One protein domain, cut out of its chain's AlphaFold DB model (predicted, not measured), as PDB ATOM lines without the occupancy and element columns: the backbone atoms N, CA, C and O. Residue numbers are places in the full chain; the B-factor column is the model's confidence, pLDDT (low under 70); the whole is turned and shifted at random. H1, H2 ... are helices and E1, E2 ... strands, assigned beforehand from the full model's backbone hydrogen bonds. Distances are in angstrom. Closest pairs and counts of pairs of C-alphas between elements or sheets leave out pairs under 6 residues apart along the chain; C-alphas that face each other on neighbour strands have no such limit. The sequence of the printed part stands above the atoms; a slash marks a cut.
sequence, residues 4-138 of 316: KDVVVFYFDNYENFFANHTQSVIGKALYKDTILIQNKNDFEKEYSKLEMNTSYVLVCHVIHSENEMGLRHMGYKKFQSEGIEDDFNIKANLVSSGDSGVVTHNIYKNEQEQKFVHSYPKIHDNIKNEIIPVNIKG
ATOM      1  N   LYS A   4     -17.504 105.254  33.615       94.12
ATOM      2  CA  LYS A   4     -18.377 104.587  34.595       94.12
ATOM      3  C   LYS A   4     -19.225 103.455  34.017       94.12
ATOM      4  O   LYS A   4     -19.834 102.721  34.786       94.12
ATOM      5  N   ASP A   5     -19.232 103.305  32.697       91.75
ATOM      6  CA  ASP A   5     -19.938 102.235  31.991       91.75
ATOM      7  C   ASP A   5     -18.994 101.093  31.564       91.75
ATOM      8  O   ASP A   5     -19.438 100.095  30.997       91.75
ATOM      9  N   VAL A   6     -17.692 101.211  31.854       94.69
ATOM     10  CA  VAL A   6     -16.648 100.270  31.423       94.69
ATOM     11  C   VAL A   6     -16.212  99.367  32.571       94.69
ATOM     12  O   VAL A   6     -15.919  99.856  33.661       94.69
ATOM     13  N   VAL A   7     -16.109  98.064  32.316       97.12
ATOM     14  CA  VAL A   7     -15.502  97.085  33.234       97.12
ATOM     15  C   VAL A   7     -14.037  96.850  32.865       97.12
ATOM     16  O   VAL A   7     -13.709  96.690  31.690       97.12
ATOM     17  N   VAL A   8     -13.142  96.796  33.850       96.81
ATOM     18  CA  VAL A   8     -11.716  96.529  33.608       96.81
ATOM     19  C   VAL A   8     -11.307  95.202  34.229       96.81
ATOM     20  O   VAL A   8     -11.395  95.029  35.442       96.81
ATOM     21  N   PHE A   9     -10.819  94.279  33.401       97.12
ATOM     22  CA  PHE A   9     -10.193  93.038  33.846       97.12
ATOM     23  C   PHE A   9      -8.690  93.243  34.003       97.12
ATOM     24  O   PHE A   9      -8.012  93.608  33.044       97.12
ATOM     25  N   TYR A  10      -8.164  92.970  35.190       94.88
ATOM     26  CA  TYR A  10      -6.743  93.010  35.504       94.88
ATOM     27  C   TYR A  10      -6.189  91.593  35.609       94.88
ATOM     28  O   TYR A  10      -6.470  90.883  36.572       94.88
ATOM     29  N   PHE A  11      -5.386  91.196  34.622       92.56
ATOM     30  CA  PHE A  11      -4.545  90.012  34.691       92.56
ATOM     31  C   PHE A  11      -3.307  90.312  35.524       92.56
ATOM     32  O   PHE A  11      -2.354  90.934  35.048       92.56
ATOM     33  N   ASP A  12      -3.354  89.890  36.777       90.50
ATOM     34  CA  ASP A  12      -2.347  90.186  37.788       90.50
ATOM     35  C   ASP A  12      -2.305  89.050  38.822       90.50
ATOM     36  O   ASP A  12      -3.120  88.130  38.786       90.50
ATOM     37  N   ASN A  13      -1.354  89.088  39.747       88.12
ATOM     38  CA  ASN A  13      -1.374  88.234  40.924       88.12
ATOM     39  C   ASN A  13      -2.168  88.897  42.061       88.12
ATOM     40  O   ASN A  13      -2.258  90.123  42.160       88.12
ATOM     41  N   TYR A  14      -2.728  88.064  42.938       89.06
ATOM     42  CA  TYR A  14      -3.536  88.510  44.072       89.06
ATOM     43  C   TYR A  14      -2.816  89.538  44.963       89.06
ATOM     44  O   TYR A  14      -3.400  90.561  45.318       89.06
ATOM     45  N   GLU A  15      -1.549  89.299  45.303       87.12
ATOM     46  CA  GLU A  15      -0.786  90.160  46.216       87.12
ATOM     47  C   GLU A  15      -0.589  91.572  45.653       87.12
ATOM     48  O   GLU A  15      -0.841  92.557  46.348       87.12
ATOM     49  N   ASN A  16      -0.194  91.683  44.383       86.06
ATOM     50  CA  ASN A  16       0.028  92.961  43.717       86.06
ATOM     51  C   ASN A  16      -1.285  93.701  43.482       86.06
ATOM     52  O   ASN A  16      -1.353  94.896  43.773       86.06
ATOM     53  N   PHE A  17      -2.330  93.006  43.019       90.75
ATOM     54  CA  PHE A  17      -3.630  93.626  42.787       90.75
ATOM     55  C   PHE A  17      -4.162  94.253  44.075       90.75
ATOM     56  O   PHE A  17      -4.512  95.430  44.070       90.75
ATOM     57  N   PHE A  18      -4.161  93.516  45.191       92.25
ATOM     58  CA  PHE A  18      -4.685  93.992  46.475       92.25
ATOM     59  C   PHE A  18      -3.708  94.850  47.296       92.25
ATOM     60  O   PHE A  18      -4.079  95.322  48.372       92.25
ATOM     61  N   ALA A  19      -2.495  95.118  46.806       89.88
ATOM     62  CA  ALA A  19      -1.566  96.018  47.481       89.88
ATOM     63  C   ALA A  19      -2.129  97.450  47.566       89.88
ATOM     64  O   ALA A  19      -2.689  97.969  46.600       89.88
ATOM     65  N   ASN A  20      -1.924  98.130  48.701       89.31
ATOM     66  CA  ASN A  20      -2.479  99.472  48.954       89.31
ATOM     67  C   ASN A  20      -2.162 100.485  47.841       89.31
ATOM     68  O   ASN A  20      -3.032 101.258  47.442       89.31
ATOM     69  N   HIS A  21      -0.928 100.471  47.326       86.56
ATOM     70  CA  HIS A  21      -0.512 101.368  46.250       86.56
ATOM     71  C   HIS A  21      -1.277 101.070  44.950       86.56
ATOM     72  O   HIS A  21      -1.893 101.978  44.397       86.56
ATOM     73  N   THR A  22      -1.346  99.806  44.518       88.38
ATOM     74  CA  THR A  22      -2.108  99.368  43.338       88.38
ATOM     75  C   THR A  22      -3.579  99.740  43.466       88.38
ATOM     76  O   THR A  22      -4.143 100.387  42.586       88.38
ATOM     77  N   GLN A  23      -4.193  99.438  44.610       92.12
ATOM     78  CA  GLN A  23      -5.595  99.751  44.883       92.12
ATOM     79  C   GLN A  23      -5.900 101.256  44.810       92.12
ATOM     80  O   GLN A  23      -7.019 101.626  44.451       92.12
ATOM     81  N   SER A  24      -4.917 102.119  45.101       89.12
ATOM     82  CA  SER A  24      -5.057 103.575  44.964       89.12
ATOM     83  C   SER A  24      -5.000 104.071  43.514       89.12
ATOM     84  O   SER A  24      -5.513 105.152  43.226       89.12
ATOM     85  N   VAL A  25      -4.431 103.279  42.597       90.12
ATOM     86  CA  VAL A  25      -4.206 103.682  41.202       90.12
ATOM     87  C   VAL A  25      -4.995 102.887  40.167       90.12
ATOM     88  O   VAL A  25      -5.078 103.362  39.052       90.12
ATOM     89  N   ILE A  26      -5.625 101.750  40.482       91.25
ATOM     90  CA  ILE A  26      -6.350 100.913  39.491       91.25
ATOM     91  C   ILE A  26      -7.670 101.509  38.961       91.25
ATOM     92  O   ILE A  26      -8.391 100.864  38.205       91.25
ATOM     93  N   GLY A  27      -8.033 102.722  39.377       91.75
ATOM     94  CA  GLY A  27      -9.211 103.408  38.845       91.75
ATOM     95  C   GLY A  27     -10.560 102.892  39.360       91.75
ATOM     96  O   GLY A  27     -11.559 103.044  38.663       91.75
ATOM     97  N   LYS A  28     -10.645 102.347  40.586       92.12
ATOM     98  CA  LYS A  28     -11.915 101.865  41.184       92.12
ATOM     99  C   LYS A  28     -13.070 102.870  41.143       92.12
ATOM    100  O   LYS A  28     -14.220 102.481  41.026       92.12
ATOM    101  N   ALA A  29     -12.767 104.162  41.277       91.62
ATOM    102  CA  ALA A  29     -13.766 105.231  41.233       91.62
ATOM    103  C   ALA A  29     -14.054 105.745  39.806       91.62
ATOM    104  O   ALA A  29     -14.970 106.549  39.616       91.62
ATOM    105  N   LEU A  30     -13.249 105.328  38.822       93.62
ATOM    106  CA  LEU A  30     -13.352 105.748  37.424       93.62
ATOM    107  C   LEU A  30     -14.256 104.815  36.616       93.62
ATOM    108  O   LEU A  30     -14.978 105.291  35.742       93.62
ATOM    109  N   TYR A  31     -14.202 103.517  36.910       96.50
ATOM    110  CA  TYR A  31     -14.843 102.459  36.132       96.50
ATOM    111  C   TYR A  31     -16.131 101.936  36.761       96.50
ATOM    112  O   TYR A  31     -16.404 102.190  37.934       96.50
ATOM    113  N   LYS A  32     -16.910 101.185  35.975       95.62
ATOM    114  CA  LYS A  32     -18.065 100.422  36.471       95.62
ATOM    115  C   LYS A  32     -17.619  99.392  37.505       95.62
ATOM    116  O   LYS A  32     -18.244  99.261  38.550       95.62
ATOM    117  N   ASP A  33     -16.546  98.670  37.181       96.25
ATOM    118  CA  ASP A  33     -15.925  97.680  38.054       96.25
ATOM    119  C   ASP A  33     -14.463  97.421  37.646       96.25
ATOM    120  O   ASP A  33     -14.071  97.644  36.494       96.25
ATOM    121  N   THR A  34     -13.666  96.926  38.591       96.44
ATOM    122  CA  THR A  34     -12.274  96.501  38.396       96.44
ATOM    123  C   THR A  34     -12.102  95.090  38.948       96.44
ATOM    124  O   THR A  34     -12.154  94.883  40.162       96.44
ATOM    125  N   ILE A  35     -11.872  94.123  38.066       97.25
ATOM    126  CA  ILE A  35     -11.940  92.693  38.372       97.25
ATOM    127  C   ILE A  35     -10.550  92.071  38.235       97.25
ATOM    128  O   ILE A  35      -9.920  92.200  37.189       97.25
ATOM    129  N   LEU A  36     -10.084  91.365  39.266       96.38
ATOM    130  CA  LEU A  36      -8.875  90.539  39.195       96.38
ATOM    131  C   LEU A  36      -9.164  89.231  38.446       96.38
ATOM    132  O   LEU A  36     -10.119  88.529  38.774       96.38
ATOM    133  N   ILE A  37      -8.285  88.868  37.515       95.75
ATOM    134  CA  ILE A  37      -8.226  87.549  36.877       95.75
ATOM    135  C   ILE A  37      -6.784  87.027  36.964       95.75
ATOM    136  O   ILE A  37      -5.839  87.786  36.771       95.75
ATOM    137  N   GLN A  38      -6.577  85.745  37.271       91.88
ATOM    138  CA  GLN A  38      -5.223  85.171  37.404       91.88
ATOM    139  C   GLN A  38      -4.901  84.123  36.325       91.88
ATOM    140  O   GLN A  38      -3.755  83.662  36.234       91.88
ATOM    141  N   ASN A  39      -5.910  83.718  35.549       90.31
ATOM    142  CA  ASN A  39      -5.880  82.704  34.490       90.31
ATOM    143  C   ASN A  39      -7.112  82.866  33.565       90.31
ATOM    144  O   ASN A  39      -7.999  83.681  33.844       90.31
ATOM    145  N   LYS A  40      -7.182  82.085  32.479       90.88
ATOM    146  CA  LYS A  40      -8.309  82.102  31.533       90.88
ATOM    147  C   LYS A  40      -9.648  81.737  32.172       90.88
ATOM    148  O   LYS A  40     -10.637  82.402  31.883       90.88
ATOM    149  N   ASN A  41      -9.699  80.757  33.072       91.81
ATOM    150  CA  ASN A  41     -10.961  80.345  33.700       91.81
ATOM    151  C   ASN A  41     -11.583  81.474  34.539       91.81
ATOM    152  O   ASN A  41     -12.803  81.646  34.525       91.81
ATOM    153  N   ASP A  42     -10.763  82.262  35.242       95.81
ATOM    154  CA  ASP A  42     -11.233  83.453  35.959       95.81
ATOM    155  C   ASP A  42     -11.842  84.465  34.978       95.81
ATOM    156  O   ASP A  42     -12.930  84.989  35.223       95.81
ATOM    157  N   PHE A  43     -11.171  84.695  33.842       95.06
ATOM    158  CA  PHE A  43     -11.678  85.579  32.797       95.06
ATOM    159  C   PHE A  43     -13.008  85.087  32.233       95.06
ATOM    160  O   PHE A  43     -13.969  85.843  32.259       95.06
ATOM    161  N   GLU A  44     -13.111  83.834  31.791       92.62
ATOM    162  CA  GLU A  44     -14.348  83.276  31.226       92.62
ATOM    163  C   GLU A  44     -15.515  83.349  32.215       92.62
ATOM    164  O   GLU A  44     -16.632  83.739  31.855       92.62
ATOM    165  N   LYS A  45     -15.245  83.033  33.486       95.50
ATOM    166  CA  LYS A  45     -16.234  83.096  34.559       95.50
ATOM    167  C   LYS A  45     -16.765  84.512  34.742       95.50
ATOM    168  O   LYS A  45     -17.981  84.691  34.771       95.50
ATOM    169  N   GLU A  46     -15.900  85.510  34.874       96.62
ATOM    170  CA  GLU A  46     -16.332  86.894  35.101       96.62
ATOM    171  C   GLU A  46     -16.896  87.535  33.823       96.62
ATOM    172  O   GLU A  46     -17.925  88.210  33.859       96.62
ATOM    173  N   TYR A  47     -16.310  87.228  32.667       93.88
ATOM    174  CA  TYR A  47     -16.797  87.634  31.354       93.88
ATOM    175  C   TYR A  47     -18.225  87.139  31.100       93.88
ATOM    176  O   TYR A  47     -19.071  87.904  30.630       93.88
ATOM    177  N   SER A  48     -18.544  85.892  31.468       92.56
ATOM    178  CA  SER A  48     -19.891  85.328  31.307       92.56
ATOM    179  C   SER A  48     -20.973  86.124  32.050       92.56
ATOM    180  O   SER A  48     -22.099  86.204  31.555       92.56
ATOM    181  N   LYS A  49     -20.620  86.804  33.152       95.38
ATOM    182  CA  LYS A  49     -21.541  87.610  33.971       95.38
ATOM    183  C   LYS A  49     -21.844  88.993  33.401       95.38
ATOM    184  O   LYS A  49     -22.821  89.606  33.819       95.38
ATOM    185  N   LEU A  50     -21.020  89.503  32.484       94.12
ATOM    186  CA  LEU A  50     -21.261  90.810  31.868       94.12
ATOM    187  C   LEU A  50     -22.589  90.820  31.090       94.12
ATOM    188  O   LEU A  50     -22.962  89.828  30.466       94.12
ATOM    189  N   GLU A  51     -23.289  91.945  31.061       92.69
ATOM    190  CA  GLU A  51     -24.489  92.095  30.231       92.69
ATOM    191  C   GLU A  51     -24.103  92.277  28.753       92.69
ATOM    192  O   GLU A  51     -23.004  92.747  28.438       92.69
ATOM    193  N   MET A  52     -25.009  91.928  27.833       88.56
ATOM    194  CA  MET A  52     -24.845  92.215  26.402       88.56
ATOM    195  C   MET A  52     -24.573  93.711  26.189       88.56
ATOM    196  O   MET A  52     -25.176  94.549  26.856       88.56
ATOM    197  N   ASN A  53     -23.686  94.051  25.255       87.50
ATOM    198  CA  ASN A  53     -23.231  95.413  24.968       87.50
ATOM    199  C   ASN A  53     -22.447  96.119  26.093       87.50
ATOM    200  O   ASN A  53     -22.167  97.311  25.978       87.50
ATOM    201  N   THR A  54     -22.049  95.418  27.164       92.19
ATOM    202  CA  THR A  54     -21.170  96.014  28.186       92.19
ATOM    203  C   THR A  54     -19.788  96.290  27.601       92.19
ATOM    204  O   THR A  54     -19.159  95.385  27.043       92.19
ATOM    205  N   SER A  55     -19.298  97.518  27.773       93.81
ATOM    206  CA  SER A  55     -17.931  97.890  27.421       93.81
ATOM    207  C   SER A  55     -16.926  97.319  28.421       93.81
ATOM    208  O   SER A  55     -17.118  97.434  29.633       93.81
ATOM    209  N   TYR A  56     -15.830  96.739  27.936       94.50
ATOM    210  CA  TYR A  56     -14.773  96.225  28.798       94.50
ATOM    211  C   TYR A  56     -13.368  96.384  28.213       94.50
ATOM    212  O   TYR A  56     -13.163  96.441  26.999       94.50
ATOM    213  N   VAL A  57     -12.379  96.429  29.105       93.56
ATOM    214  CA  VAL A  57     -10.952  96.491  28.768       93.56
ATOM    215  C   VAL A  57     -10.208  95.392  29.518       93.56
ATOM    216  O   VAL A  57     -10.481  95.136  30.688       93.56
ATOM    217  N   LEU A  58      -9.248  94.758  28.844       94.06
ATOM    218  CA  LEU A  58      -8.331  93.793  29.441       94.06
ATOM    219  C   LEU A  58      -6.960  94.447  29.649       94.06
ATOM    220  O   LEU A  58      -6.390  95.036  28.726       94.06
ATOM    221  N   VAL A  59      -6.441  94.351  30.868       92.62
ATOM    222  CA  VAL A  59      -5.177  94.947  31.301       92.62
ATOM    223  C   VAL A  59      -4.309  93.857  31.916       92.62
ATOM    224  O   VAL A  59      -4.757  93.149  32.804       92.62
ATOM    225  N   CYS A  60      -3.068  93.710  31.465       90.31
ATOM    226  CA  CYS A  60      -2.115  92.733  31.983       90.31
ATOM    227  C   CYS A  60      -0.976  93.444  32.714       90.31
ATOM    228  O   CYS A  60      -0.299  94.307  32.148       90.31
ATOM    229  N   HIS A  61      -0.757  93.075  33.973       87.25
ATOM    230  CA  HIS A  61       0.384  93.552  34.740       87.25
ATOM    231  C   HIS A  61       1.661  92.821  34.322       87.25
ATOM    232  O   HIS A  61       1.711  91.591  34.227       87.25
ATOM    233  N   VAL A  62       2.721  93.591  34.070       79.94
ATOM    234  CA  VAL A  62       4.043  93.066  33.733       79.94
ATOM    235  C   VAL A  62       5.043  93.370  34.845       79.94
ATOM    236  O   VAL A  62       5.297  94.521  35.206       79.94
ATOM    237  N   ILE A  63       5.642  92.303  35.374       66.12
ATOM    238  CA  ILE A  63       6.670  92.365  36.416       66.12
ATOM    239  C   ILE A  63       8.042  92.604  35.764       66.12
ATOM    240  O   ILE A  63       8.435  91.881  34.843       66.12
ATOM    241  N   HIS A  64       8.766  93.621  36.246       56.66
ATOM    242  CA  HIS A  64      10.091  94.019  35.748       56.66
ATOM    243  C   HIS A  64      11.278  93.337  36.450       56.66
ATOM    244  O   HIS A  64      12.407  93.513  35.997       56.66
ATOM    245  N   SER A  65      11.070  92.569  37.522       49.47
ATOM    246  CA  SER A  65      12.170  91.876  38.205       49.47
ATOM    247  C   SER A  65      12.623  90.636  37.430       49.47
ATOM    248  O   SER A  65      11.801  89.797  37.061       49.47
ATOM    249  N   GLU A  66      13.933  90.517  37.215       44.69
ATOM    250  CA  GLU A  66      14.573  89.258  36.822       44.69
ATOM    251  C   GLU A  66      14.403  88.240  37.953       44.69
ATOM    252  O   GLU A  66      14.615  88.562  39.122       44.69
ATOM    253  N   ASN A  67      14.001  87.015  37.618       47.03
ATOM    254  CA  ASN A  67      14.117  85.902  38.557       47.03
ATOM    255  C   ASN A  67      15.580  85.418  38.634       47.03
ATOM    256  O   ASN A  67      16.429  85.863  37.863       47.03
ATOM    257  N   GLU A  68      15.875  84.460  39.516       42.50
ATOM    258  CA  GLU A  68      17.212  83.846  39.664       42.50
ATOM    259  C   GLU A  68      17.775  83.250  38.354       42.50
ATOM    260  O   GLU A  68      18.971  82.996  38.246       42.50
ATOM    261  N   MET A  69      16.921  83.059  37.340       44.84
ATOM    262  CA  MET A  69      17.254  82.559  36.003       44.84
ATOM    263  C   MET A  69      17.341  83.669  34.931       44.84
ATOM    264  O   MET A  69      17.414  83.362  33.742       44.84
ATOM    265  N   GLY A  70      17.292  84.951  35.309       45.91
ATOM    266  CA  GLY A  70      17.411  86.094  34.391       45.91
ATOM    267  C   GLY A  70      16.194  86.343  33.486       45.91
ATOM    268  O   GLY A  70      16.284  87.098  32.517       45.91
ATOM    269  N   LEU A  71      15.039  85.722  33.756       43.78
ATOM    270  CA  LEU A  71      13.831  85.889  32.941       43.78
ATOM    271  C   LEU A  71      13.044  87.137  33.372       43.78
ATOM    272  O   LEU A  71      12.526  87.203  34.484       43.78
ATOM    273  N   ARG A  72      12.895  88.100  32.454       52.72
ATOM    274  CA  ARG A  72      11.997  89.264  32.594       52.72
ATOM    275  C   ARG A  72      10.582  88.943  32.083       52.72
ATOM    276  O   ARG A  72      10.410  88.100  31.200       52.72
ATOM    277  N   HIS A  73       9.569  89.664  32.579       58.47
ATOM    278  CA  HIS A  73       8.201  89.701  32.022       58.47
ATOM    279  C   HIS A  73       7.370  88.403  32.120       58.47
ATOM    280  O   HIS A  73       6.558  88.113  31.238       58.47
ATOM    281  N   MET A  74       7.517  87.627  33.199       60.41
ATOM    282  CA  MET A  74       6.746  86.387  33.396       60.41
ATOM    283  C   MET A  74       5.220  86.576  33.360       60.41
ATOM    284  O   MET A  74       4.532  85.717  32.815       60.41
ATOM    285  N   GLY A  75       4.696  87.695  33.878       64.81
ATOM    286  CA  GLY A  75       3.254  87.983  33.875       64.81
ATOM    287  C   GLY A  75       2.648  87.967  32.468       64.81
ATOM    288  O   GLY A  75       1.653  87.286  32.231       64.81
ATOM    289  N   TYR A  76       3.323  88.605  31.505       69.62
ATOM    290  CA  TYR A  76       2.877  88.625  30.112       69.62
ATOM    291  C   TYR A  76       3.086  87.289  29.390       69.62
ATOM    292  O   TYR A  76       2.223  86.871  28.626       69.62
ATOM    293  N   LYS A  77       4.199  86.581  29.642       70.94
ATOM    294  CA  LYS A  77       4.416  85.244  29.055       70.94
ATOM    295  C   LYS A  77       3.344  84.252  29.508       70.94
ATOM    296  O   LYS A  77       2.818  83.507  28.686       70.94
ATOM    297  N   LYS A  78       2.996  84.280  30.800       76.94
ATOM    298  CA  LYS A  78       1.883  83.499  31.344       76.94
ATOM    299  C   LYS A  78       0.577  83.900  30.661       76.94
ATOM    300  O   LYS A  78      -0.098  83.040  30.116       76.94
ATOM    301  N   PHE A  79       0.273  85.195  30.615       81.25
ATOM    302  CA  PHE A  79      -0.922  85.705  29.947       81.25
ATOM    303  C   PHE A  79      -1.037  85.245  28.480       81.25
ATOM    304  O   PHE A  79      -2.094  84.770  28.079       81.25
ATOM    305  N   GLN A  80       0.048  85.305  27.697       78.69
ATOM    306  CA  GLN A  80       0.063  84.787  26.323       78.69
ATOM    307  C   GLN A  80      -0.254  83.290  26.260       78.69
ATOM    308  O   GLN A  80      -1.032  82.872  25.410       78.69
ATOM    309  N   SER A  81       0.315  82.483  27.163       77.25
ATOM    310  CA  SER A  81       0.071  81.035  27.178       77.25
ATOM    311  C   SER A  81      -1.374  80.646  27.513       77.25
ATOM    312  O   SER A  81      -1.783  79.533  27.203       77.25
ATOM    313  N   GLU A  82      -2.152  81.550  28.115       82.94
ATOM    314  CA  GLU A  82      -3.560  81.315  28.452       82.94
ATOM    315  C   GLU A  82      -4.490  81.418  27.228       82.94
ATOM    316  O   GLU A  82      -5.636  80.991  27.314       82.94
ATOM    317  N   GLY A  83      -4.042  81.985  26.097       81.38
ATOM    318  CA  GLY A  83      -4.824  82.041  24.847       81.38
ATOM    319  C   GLY A  83      -6.000  83.031  24.829       81.38
ATOM    320  O   GLY A  83      -6.694  83.133  23.823       81.38
ATOM    321  N   ILE A  84      -6.204  83.813  25.900       84.38
ATOM    322  CA  ILE A  84      -7.348  84.739  26.052       84.38
ATOM    323  C   ILE A  84      -7.464  85.725  24.878       84.38
ATOM    324  O   ILE A  84      -8.568  85.997  24.410       84.38
ATOM    325  N   GLU A  85      -6.339  86.271  24.399       81.50
ATOM    326  CA  GLU A  85      -6.351  87.223  23.278       81.50
ATOM    327  C   GLU A  85      -6.883  86.602  21.981       81.50
ATOM    328  O   GLU A  85      -7.557  87.287  21.214       81.50
ATOM    329  N   ASP A  86      -6.577  85.330  21.738       76.81
ATOM    330  CA  ASP A  86      -6.915  84.651  20.491       76.81
ATOM    331  C   ASP A  86      -8.341  84.088  20.551       76.81
ATOM    332  O   ASP A  86      -9.119  84.283  19.618       76.81
ATOM    333  N   ASP A  87      -8.726  83.485  21.680       78.12
ATOM    334  CA  ASP A  87     -10.048  82.871  21.860       78.12
ATOM    335  C   ASP A  87     -11.192  83.893  21.886       78.12
ATOM    336  O   ASP A  87     -12.306  83.596  21.456       78.12
ATOM    337  N   PHE A  88     -10.917  85.100  22.385       78.31
ATOM    338  CA  PHE A  88     -11.893  86.189  22.471       78.31
ATOM    339  C   PHE A  88     -11.644  87.293  21.443       78.31
ATOM    340  O   PHE A  88     -12.387  88.271  21.421       78.31
ATOM    341  N   ASN A  89     -10.612  87.152  20.602       71.69
ATOM    342  CA  ASN A  89     -10.202  88.150  19.614       71.69
ATOM    343  C   ASN A  89     -10.053  89.566  20.218       71.69
ATOM    344  O   ASN A  89     -10.548  90.560  19.684       71.69
ATOM    345  N   ILE A  90      -9.381  89.650  21.368       78.81
ATOM    346  CA  ILE A  90      -9.123  90.892  22.109       78.81
ATOM    347  C   ILE A  90      -7.622  91.087  22.321       78.81
ATOM    348  O   ILE A  90      -6.848  90.134  22.300       78.81
ATOM    349  N   LYS A  91      -7.181  92.325  22.565       80.88
ATOM    350  CA  LYS A  91      -5.794  92.617  22.958       80.88
ATOM    351  C   LYS A  91      -5.727  93.220  24.352       80.88
ATOM    352  O   LYS A  91      -6.493  94.124  24.682       80.88
ATOM    353  N   ALA A  92      -4.808  92.704  25.165       87.94
ATOM    354  CA  ALA A  92      -4.543  93.226  26.493       87.94
ATOM    355  C   ALA A  92      -3.597  94.423  26.433       87.94
ATOM    356  O   ALA A  92      -2.591  94.428  25.719       87.94
ATOM    357  N   ASN A  93      -3.905  95.412  27.259       87.75
ATOM    358  CA  ASN A  93      -3.059  96.572  27.487       87.75
ATOM    359  C   ASN A  93      -2.079  96.275  28.614       87.75
ATOM    360  O   ASN A  93      -2.469  95.702  29.628       87.75
ATOM    361  N   LEU A  94      -0.813  96.657  28.466       87.06
ATOM    362  CA  LEU A  94       0.205  96.308  29.454       87.06
ATOM    363  C   LEU A  94       0.398  97.438  30.459       87.06
ATOM    364  O   LEU A  94       0.526  98.601  30.070       87.06
ATOM    365  N   VAL A  95       0.467  97.091  31.743       85.75
ATOM    366  CA  VAL A  95       0.769  98.034  32.827       85.75
ATOM    367  C   VAL A  95       1.912  97.549  33.698       85.75
ATOM    368  O   VAL A  95       2.096  96.347  33.877       85.75
ATOM    369  N   SER A  96       2.661  98.478  34.287       81.56
ATOM    370  CA  SER A  96       3.625  98.147  35.335       81.56
ATOM    371  C   SER A  96       3.604  99.146  36.489       81.56
ATOM    372  O   SER A  96       3.232 100.306  36.324       81.56
ATOM    373  N   SER A  97       4.012  98.675  37.668       68.88
ATOM    374  CA  SER A  97       3.992  99.385  38.952       68.88
ATOM    375  C   SER A  97       5.239 100.257  39.209       68.88
ATOM    376  O   SER A  97       5.501 100.645  40.342       68.88
ATOM    377  N   GLY A  98       6.028 100.579  38.177       56.53
ATOM    378  CA  GLY A  98       7.229 101.411  38.314       56.53
ATOM    379  C   GLY A  98       6.929 102.914  38.366       56.53
ATOM    380  O   GLY A  98       6.562 103.496  37.350       56.53
ATOM    381  N   ASP A  99       7.175 103.542  39.520       47.81
ATOM    382  CA  ASP A  99       7.054 104.994  39.773       47.81
ATOM    383  C   ASP A  99       8.212 105.852  39.224       47.81
ATOM    384  O   ASP A  99       8.270 107.061  39.443       47.81
ATOM    385  N   SER A 100       9.167 105.279  38.496       40.50
ATOM    386  CA  SER A 100      10.271 106.054  37.935       40.50
ATOM    387  C   SER A 100       9.986 106.394  36.477       40.50
ATOM    388  O   SER A 100       9.550 105.545  35.697       40.50
ATOM    389  N   GLY A 101      10.279 107.635  36.077       40.56
ATOM    390  CA  GLY A 101      10.233 108.145  34.697       40.56
ATOM    391  C   GLY A 101      11.151 107.426  33.691       40.56
ATOM    392  O   GLY A 101      11.616 108.038  32.737       40.56
ATOM    393  N   VAL A 102      11.420 106.138  33.909       41.44
ATOM    394  CA  VAL A 102      12.139 105.189  33.061       41.44
ATOM    395  C   VAL A 102      11.157 104.276  32.299       41.44
ATOM    396  O   VAL A 102      11.531 103.668  31.300       41.44
ATOM    397  N   VAL A 103       9.880 104.192  32.706       42.78
ATOM    398  CA  VAL A 103       8.880 103.297  32.074       42.78
ATOM    399  C   VAL A 103       8.149 103.947  30.889       42.78
ATOM    400  O   VAL A 103       7.393 103.286  30.188       42.78
ATOM    401  N   THR A 104       8.415 105.213  30.562       35.44
ATOM    402  CA  THR A 104       7.766 105.890  29.423       35.44
ATOM    403  C   THR A 104       8.161 105.342  28.043       35.44
ATOM    404  O   THR A 104       7.539 105.739  27.065       35.44
ATOM    405  N   HIS A 105       9.142 104.435  27.933       39.31
ATOM    406  CA  HIS A 105       9.651 103.943  26.639       39.31
ATOM    407  C   HIS A 105      10.126 102.475  26.635       39.31
ATOM    408  O   HIS A 105      10.846 102.069  25.721       39.31
ATOM    409  N   ASN A 106       9.744 101.644  27.611       45.47
ATOM    410  CA  ASN A 106      10.118 100.226  27.568       45.47
ATOM    411  C   ASN A 106       9.172  99.463  26.632       45.47
ATOM    412  O   ASN A 106       8.101  99.006  27.027       45.47
ATOM    413  N   ILE A 107       9.584  99.352  25.369       48.84
ATOM    414  CA  ILE A 107       8.965  98.482  24.370       48.84
ATOM    415  C   ILE A 107       9.149  97.040  24.849       48.84
ATOM    416  O   ILE A 107      10.283  96.560  24.933       48.84
ATOM    417  N   TYR A 108       8.055  96.333  25.140       50.88
ATOM    418  CA  TYR A 108       8.128  94.880  25.227       50.88
ATOM    419  C   TYR A 108       8.427  94.368  23.820       50.88
ATOM    420  O   TYR A 108       7.560  94.433  22.951       50.88
ATOM    421  N   LYS A 109       9.667  93.927  23.594       44.19
ATOM    422  CA  LYS A 109      10.079  93.216  22.385       44.19
ATOM    423  C   LYS A 109      10.103  91.729  22.712       44.19
ATOM    424  O   LYS A 109      10.988  91.280  23.440       44.19
ATOM    425  N   ASN A 110       9.148  90.970  22.188       45.22
ATOM    426  CA  ASN A 110       9.423  89.569  21.868       45.22
ATOM    427  C   ASN A 110       9.788  89.492  20.376       45.22
ATOM    428  O   ASN A 110       9.727  90.495  19.665       45.22
ATOM    429  N   GLU A 111      10.187  88.321  19.892       39.44
ATOM    430  CA  GLU A 111      10.627  88.126  18.502       39.44
ATOM    431  C   GLU A 111       9.543  88.451  17.444       39.44
ATOM    432  O   GLU A 111       9.849  88.453  16.255       39.44
ATOM    433  N   GLN A 112       8.295  88.743  17.847       42.91
ATOM    434  CA  GLN A 112       7.131  88.911  16.965       42.91
ATOM    435  C   GLN A 112       6.296  90.189  17.223       42.91
ATOM    436  O   GLN A 112       5.473  90.548  16.384       42.91
ATOM    437  N   GLU A 113       6.486  90.902  18.341       51.56
ATOM    438  CA  GLU A 113       5.652  92.037  18.766       51.56
ATOM    439  C   GLU A 113       6.401  93.121  19.530       51.56
ATOM    440  O   GLU A 113       7.239  92.847  20.391       51.56
ATOM    441  N   GLN A 114       5.968  94.360  19.283       56.66
ATOM    442  CA  GLN A 114       6.272  95.533  20.092       56.66
ATOM    443  C   GLN A 114       4.993  96.000  20.798       56.66
ATOM    444  O   GLN A 114       4.090  96.526  20.150       56.66
ATOM    445  N   LYS A 115       4.900  95.808  22.121       65.31
ATOM    446  CA  LYS A 115       3.791  96.340  22.939       65.31
ATOM    447  C   LYS A 115       4.286  97.444  23.869       65.31
ATOM    448  O   LYS A 115       5.341  97.316  24.496       65.31
ATOM    449  N   PHE A 116       3.510  98.521  23.970       71.00
ATOM    450  CA  PHE A 116       3.754  99.582  24.942       71.00
ATOM    451  C   PHE A 116       3.311  99.137  26.334       71.00
ATOM    452  O   PHE A 116       2.246  98.544  26.499       71.00
ATOM    453  N   VAL A 117       4.136  99.444  27.333       76.50
ATOM    454  CA  VAL A 117       3.808  99.277  28.749       76.50
ATOM    455  C   VAL A 117       3.498 100.653  29.324       76.50
ATOM    456  O   VAL A 117       4.285 101.586  29.173       76.50
ATOM    457  N   HIS A 118       2.341 100.792  29.962       80.75
ATOM    458  CA  HIS A 118       1.859 102.053  30.513       80.75
ATOM    459  C   HIS A 118       1.932 102.070  32.044       80.75
ATOM    460  O   HIS A 118       1.936 101.033  32.706       80.75
ATOM    461  N   SER A 119       1.947 103.268  32.625       83.75
ATOM    462  CA  SER A 119       1.576 103.431  34.031       83.75
ATOM    463  C   SER A 119       0.053 103.361  34.180       83.75
ATOM    464  O   SER A 119      -0.684 103.612  33.221       83.75
ATOM    465  N   TYR A 120      -0.426 103.076  35.392       86.25
ATOM    466  CA  TYR A 120      -1.858 103.102  35.698       86.25
ATOM    467  C   TYR A 120      -2.513 104.450  35.329       86.25
ATOM    468  O   TYR A 120      -3.445 104.441  34.533       86.25
ATOM    469  N   PRO A 121      -2.006 105.632  35.736       86.31
ATOM    470  CA  PRO A 121      -2.600 106.902  35.301       86.31
ATOM    471  C   PRO A 121      -2.696 107.042  33.774       86.31
ATOM    472  O   PRO A 121      -3.729 107.451  33.243       86.31
ATOM    473  N   LYS A 122      -1.648 106.625  33.050       84.69
ATOM    474  CA  LYS A 122      -1.603 106.749  31.592       84.69
ATOM    475  C   LYS A 122      -2.612 105.839  30.896       84.69
ATOM    476  O   LYS A 122      -3.176 106.252  29.883       84.69
ATOM    477  N   ILE A 123      -2.860 104.632  31.415       87.94
ATOM    478  CA  ILE A 123      -3.871 103.745  30.828       87.94
ATOM    479  C   ILE A 123      -5.272 104.345  30.970       87.94
ATOM    480  O   ILE A 123      -6.049 104.313  30.018       87.94
ATOM    481  N   HIS A 124      -5.565 104.975  32.110       90.81
ATOM    482  CA  HIS A 124      -6.850 105.626  32.352       90.81
ATOM    483  C   HIS A 124      -7.068 106.817  31.417       90.81
ATOM    484  O   HIS A 124      -8.131 106.924  30.803       90.81
ATOM    485  N   ASP A 125      -6.044 107.657  31.243       84.69
ATOM    486  CA  ASP A 125      -6.077 108.772  30.294       84.69
ATOM    487  C   ASP A 125      -6.259 108.289  28.852       84.69
ATOM    488  O   ASP A 125      -7.052 108.853  28.099       84.69
ATOM    489  N   ASN A 126      -5.552 107.231  28.456       84.56
ATOM    490  CA  ASN A 126      -5.644 106.689  27.105       84.56
ATOM    491  C   ASN A 126      -7.024 106.079  26.821       84.56
ATOM    492  O   ASN A 126      -7.556 106.292  25.735       84.56
ATOM    493  N   ILE A 127      -7.626 105.375  27.785       85.81
ATOM    494  CA  ILE A 127      -8.997 104.857  27.650       85.81
ATOM    495  C   ILE A 127      -9.995 106.022  27.563       85.81
ATOM    496  O   ILE A 127     -10.894 106.009  26.726       85.81
ATOM    497  N   LYS A 128      -9.822 107.064  28.387       86.62
ATOM    498  CA  LYS A 128     -10.674 108.263  28.361       86.62
ATOM    499  C   LYS A 128     -10.621 108.992  27.017       86.62
ATOM    500  O   LYS A 128     -11.653 109.470  26.552       86.62
ATOM    501  N   ASN A 129      -9.432 109.068  26.424       80.94
ATOM    502  CA  ASN A 129      -9.171 109.725  25.145       80.94
ATOM    503  C   ASN A 129      -9.353 108.793  23.935       80.94
ATOM    504  O   ASN A 129      -8.982 109.182  22.833       80.94
ATOM    505  N   GLU A 130      -9.877 107.578  24.134       78.25
ATOM    506  CA  GLU A 130     -10.150 106.603  23.064       78.25
ATOM    507  C   GLU A 130      -8.891 106.217  22.254       78.25
ATOM    508  O   GLU A 130      -8.966 105.784  21.111       78.25
ATOM    509  N   ILE A 131      -7.712 106.343  22.876       73.25
ATOM    510  CA  ILE A 131      -6.409 105.963  22.305       73.25
ATOM    511  C   ILE A 131      -6.215 104.442  22.370       73.25
ATOM    512  O   ILE A 131      -5.542 103.859  21.525       73.25
ATOM    513  N   ILE A 132      -6.778 103.802  23.398       76.19
ATOM    514  CA  ILE A 132      -6.738 102.352  23.598       76.19
ATOM    515  C   ILE A 132      -8.117 101.757  23.275       76.19
ATOM    516  O   ILE A 132      -9.122 102.319  23.720       76.19
ATOM    517  N   PRO A 133      -8.186 100.618  22.556       74.56
ATOM    518  CA  PRO A 133      -9.450  99.989  22.188       74.56
ATOM    519  C   PRO A 133     -10.235  99.479  23.404       74.56
ATOM    520  O   PRO A 133      -9.677  98.896  24.339       74.56
ATOM    521  N   VAL A 134     -11.555  99.661  23.348       85.81
ATOM    522  CA  VAL A 134     -12.537  99.184  24.329       85.81
ATOM    523  C   VAL A 134     -13.442  98.180  23.629       85.81
ATOM    524  O   VAL A 134     -13.998  98.476  22.573       85.81
ATOM    525  N   ASN A 135     -13.579  96.988  24.202       87.50
ATOM    526  CA  ASN A 135     -14.375  95.909  23.622       87.50
ATOM    527  C   ASN A 135     -15.825  95.996  24.092       87.50
ATOM    528  O   ASN A 135     -16.102  96.577  25.139       87.50
ATOM    529  N   ILE A 136     -16.746  95.397  23.338       89.06
ATOM    530  CA  ILE A 136     -18.177  95.357  23.654       89.06
ATOM    531  C   ILE A 136     -18.623  93.898  23.661       89.06
ATOM    532  O   ILE A 136     -18.499  93.212  22.647       89.06
ATOM    533  N   LYS A 137     -19.161  93.426  24.793       88.06
ATOM    534  CA  LYS A 137     -19.659  92.047  24.899       88.06
ATOM    535  C   LYS A 137     -20.795  91.782  23.903       88.06
ATOM    536  O   LYS A 137     -21.733  92.574  23.816       88.06
ATOM    537  N   GLY A 138     -20.738  90.648  23.214       79.06
ATOM    538  CA  GLY A 138     -21.608  90.257  22.108       79.06
ATOM    539  C   GLY A 138     -21.082  90.639  20.727       79.06
ATOM    540  O   GLY A 138     -21.607  90.151  19.727       79.06
TER     541      GLY A 138
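What this domain is: This is residues 4 to 138 of the 316 residues of a protein of Gillisia mitskevichiae (UniProt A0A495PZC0). A strongly twisted sheet of six strands runs through the domain, with H3 over one face at its E2 and E1 end and H1 and H6 on the opposite face. At the other end the hairpin of E5 and E6 turns far round with the twist, and the unnamed loop of residues 62 to 73 reaches to 25 A from the mean of the C-alphas. The printed part has 135 residues, with six named helices and six named strands in the order E1 H1 H2 E2 H3 E3 H4 H5 E4 E5 E6 H6. The sheet is mixed, order E2 E1 E3 E4 E6 E5, and the class is mixed, helices and strands. It is compact, radius of gyration of the C-alphas 14.4 A, but elongated, spanning 43 by 28 by 28 A.

Where its parts are: In sheet order, the strands are E2, residues 33 to 37; E1, 6 to 11, 16.2 A long from C-alpha 6 at (-16.648, 100.270, 31.423); E3, 55 to 61, 20.2 A; E4, 93 to 95; E6, 113 to 118, 15.9 A; and E5, 107 to 110. The helices are H1, 14 to 18; H2, 20 to 25; H3, 40 to 49, 14.5 A; H4, 74 to 81; H5, 84 to 87; and H6, 120 to 128, 12.6 A, ending at C-alpha 128 (-10.674, 108.263, 28.361).

How they stand to each other: E1 is parallel to E2 (N 10 to O 35, 2.8 A) and to E3 (N 11 to O 59, 2.7 A). E4 is parallel to E3 (N 60 to O 93, 2.8 A) and E6 (N 118 to O 94, 2.8 A). E5 and E6 are an antiparallel hairpin (N 108 to O 115, 3.0 A). E1, H1 H2, E2 and E3, H4 H5, E4 are strand-helix-strand units, parallel neighbours joined through helices; E2, H3, E3 is a split one, with E1 between; each crossover is right-handed. The arrangement is three layers, a sheet with helices on both its faces: H3 and H4 on one face of the sheet E2 E1 E3 E4 E6 E5, H6 on the other. H3 runs along E1 at 14 degrees on the local plane, height 9.4 A. H4, height 1.7 A, stands at the sheet's level; its closest C-alphas with E3 are Gly 75 and His 61, 6.3 A. H2 and H6 are close but not clearly touching, C-alphas of Val 25 and Tyr 120 6.0 A apart. H5 is not on the sheet. Every O i to N i+4 pair is within hydrogen-bond range in H1, H2, H4 and H6, and 5 of 6 in H3; H5 is too short for one.

The domain as a whole: The C-alphas farthest apart, of Met 52 and Glu 68, are 44.9 A apart. The printed part has no cut. The links E3 to H4 and E4 to E5 are long. Mean pLDDT of the printed part is 78.6; residues 63 to 76 and 97 to 115 are under 70.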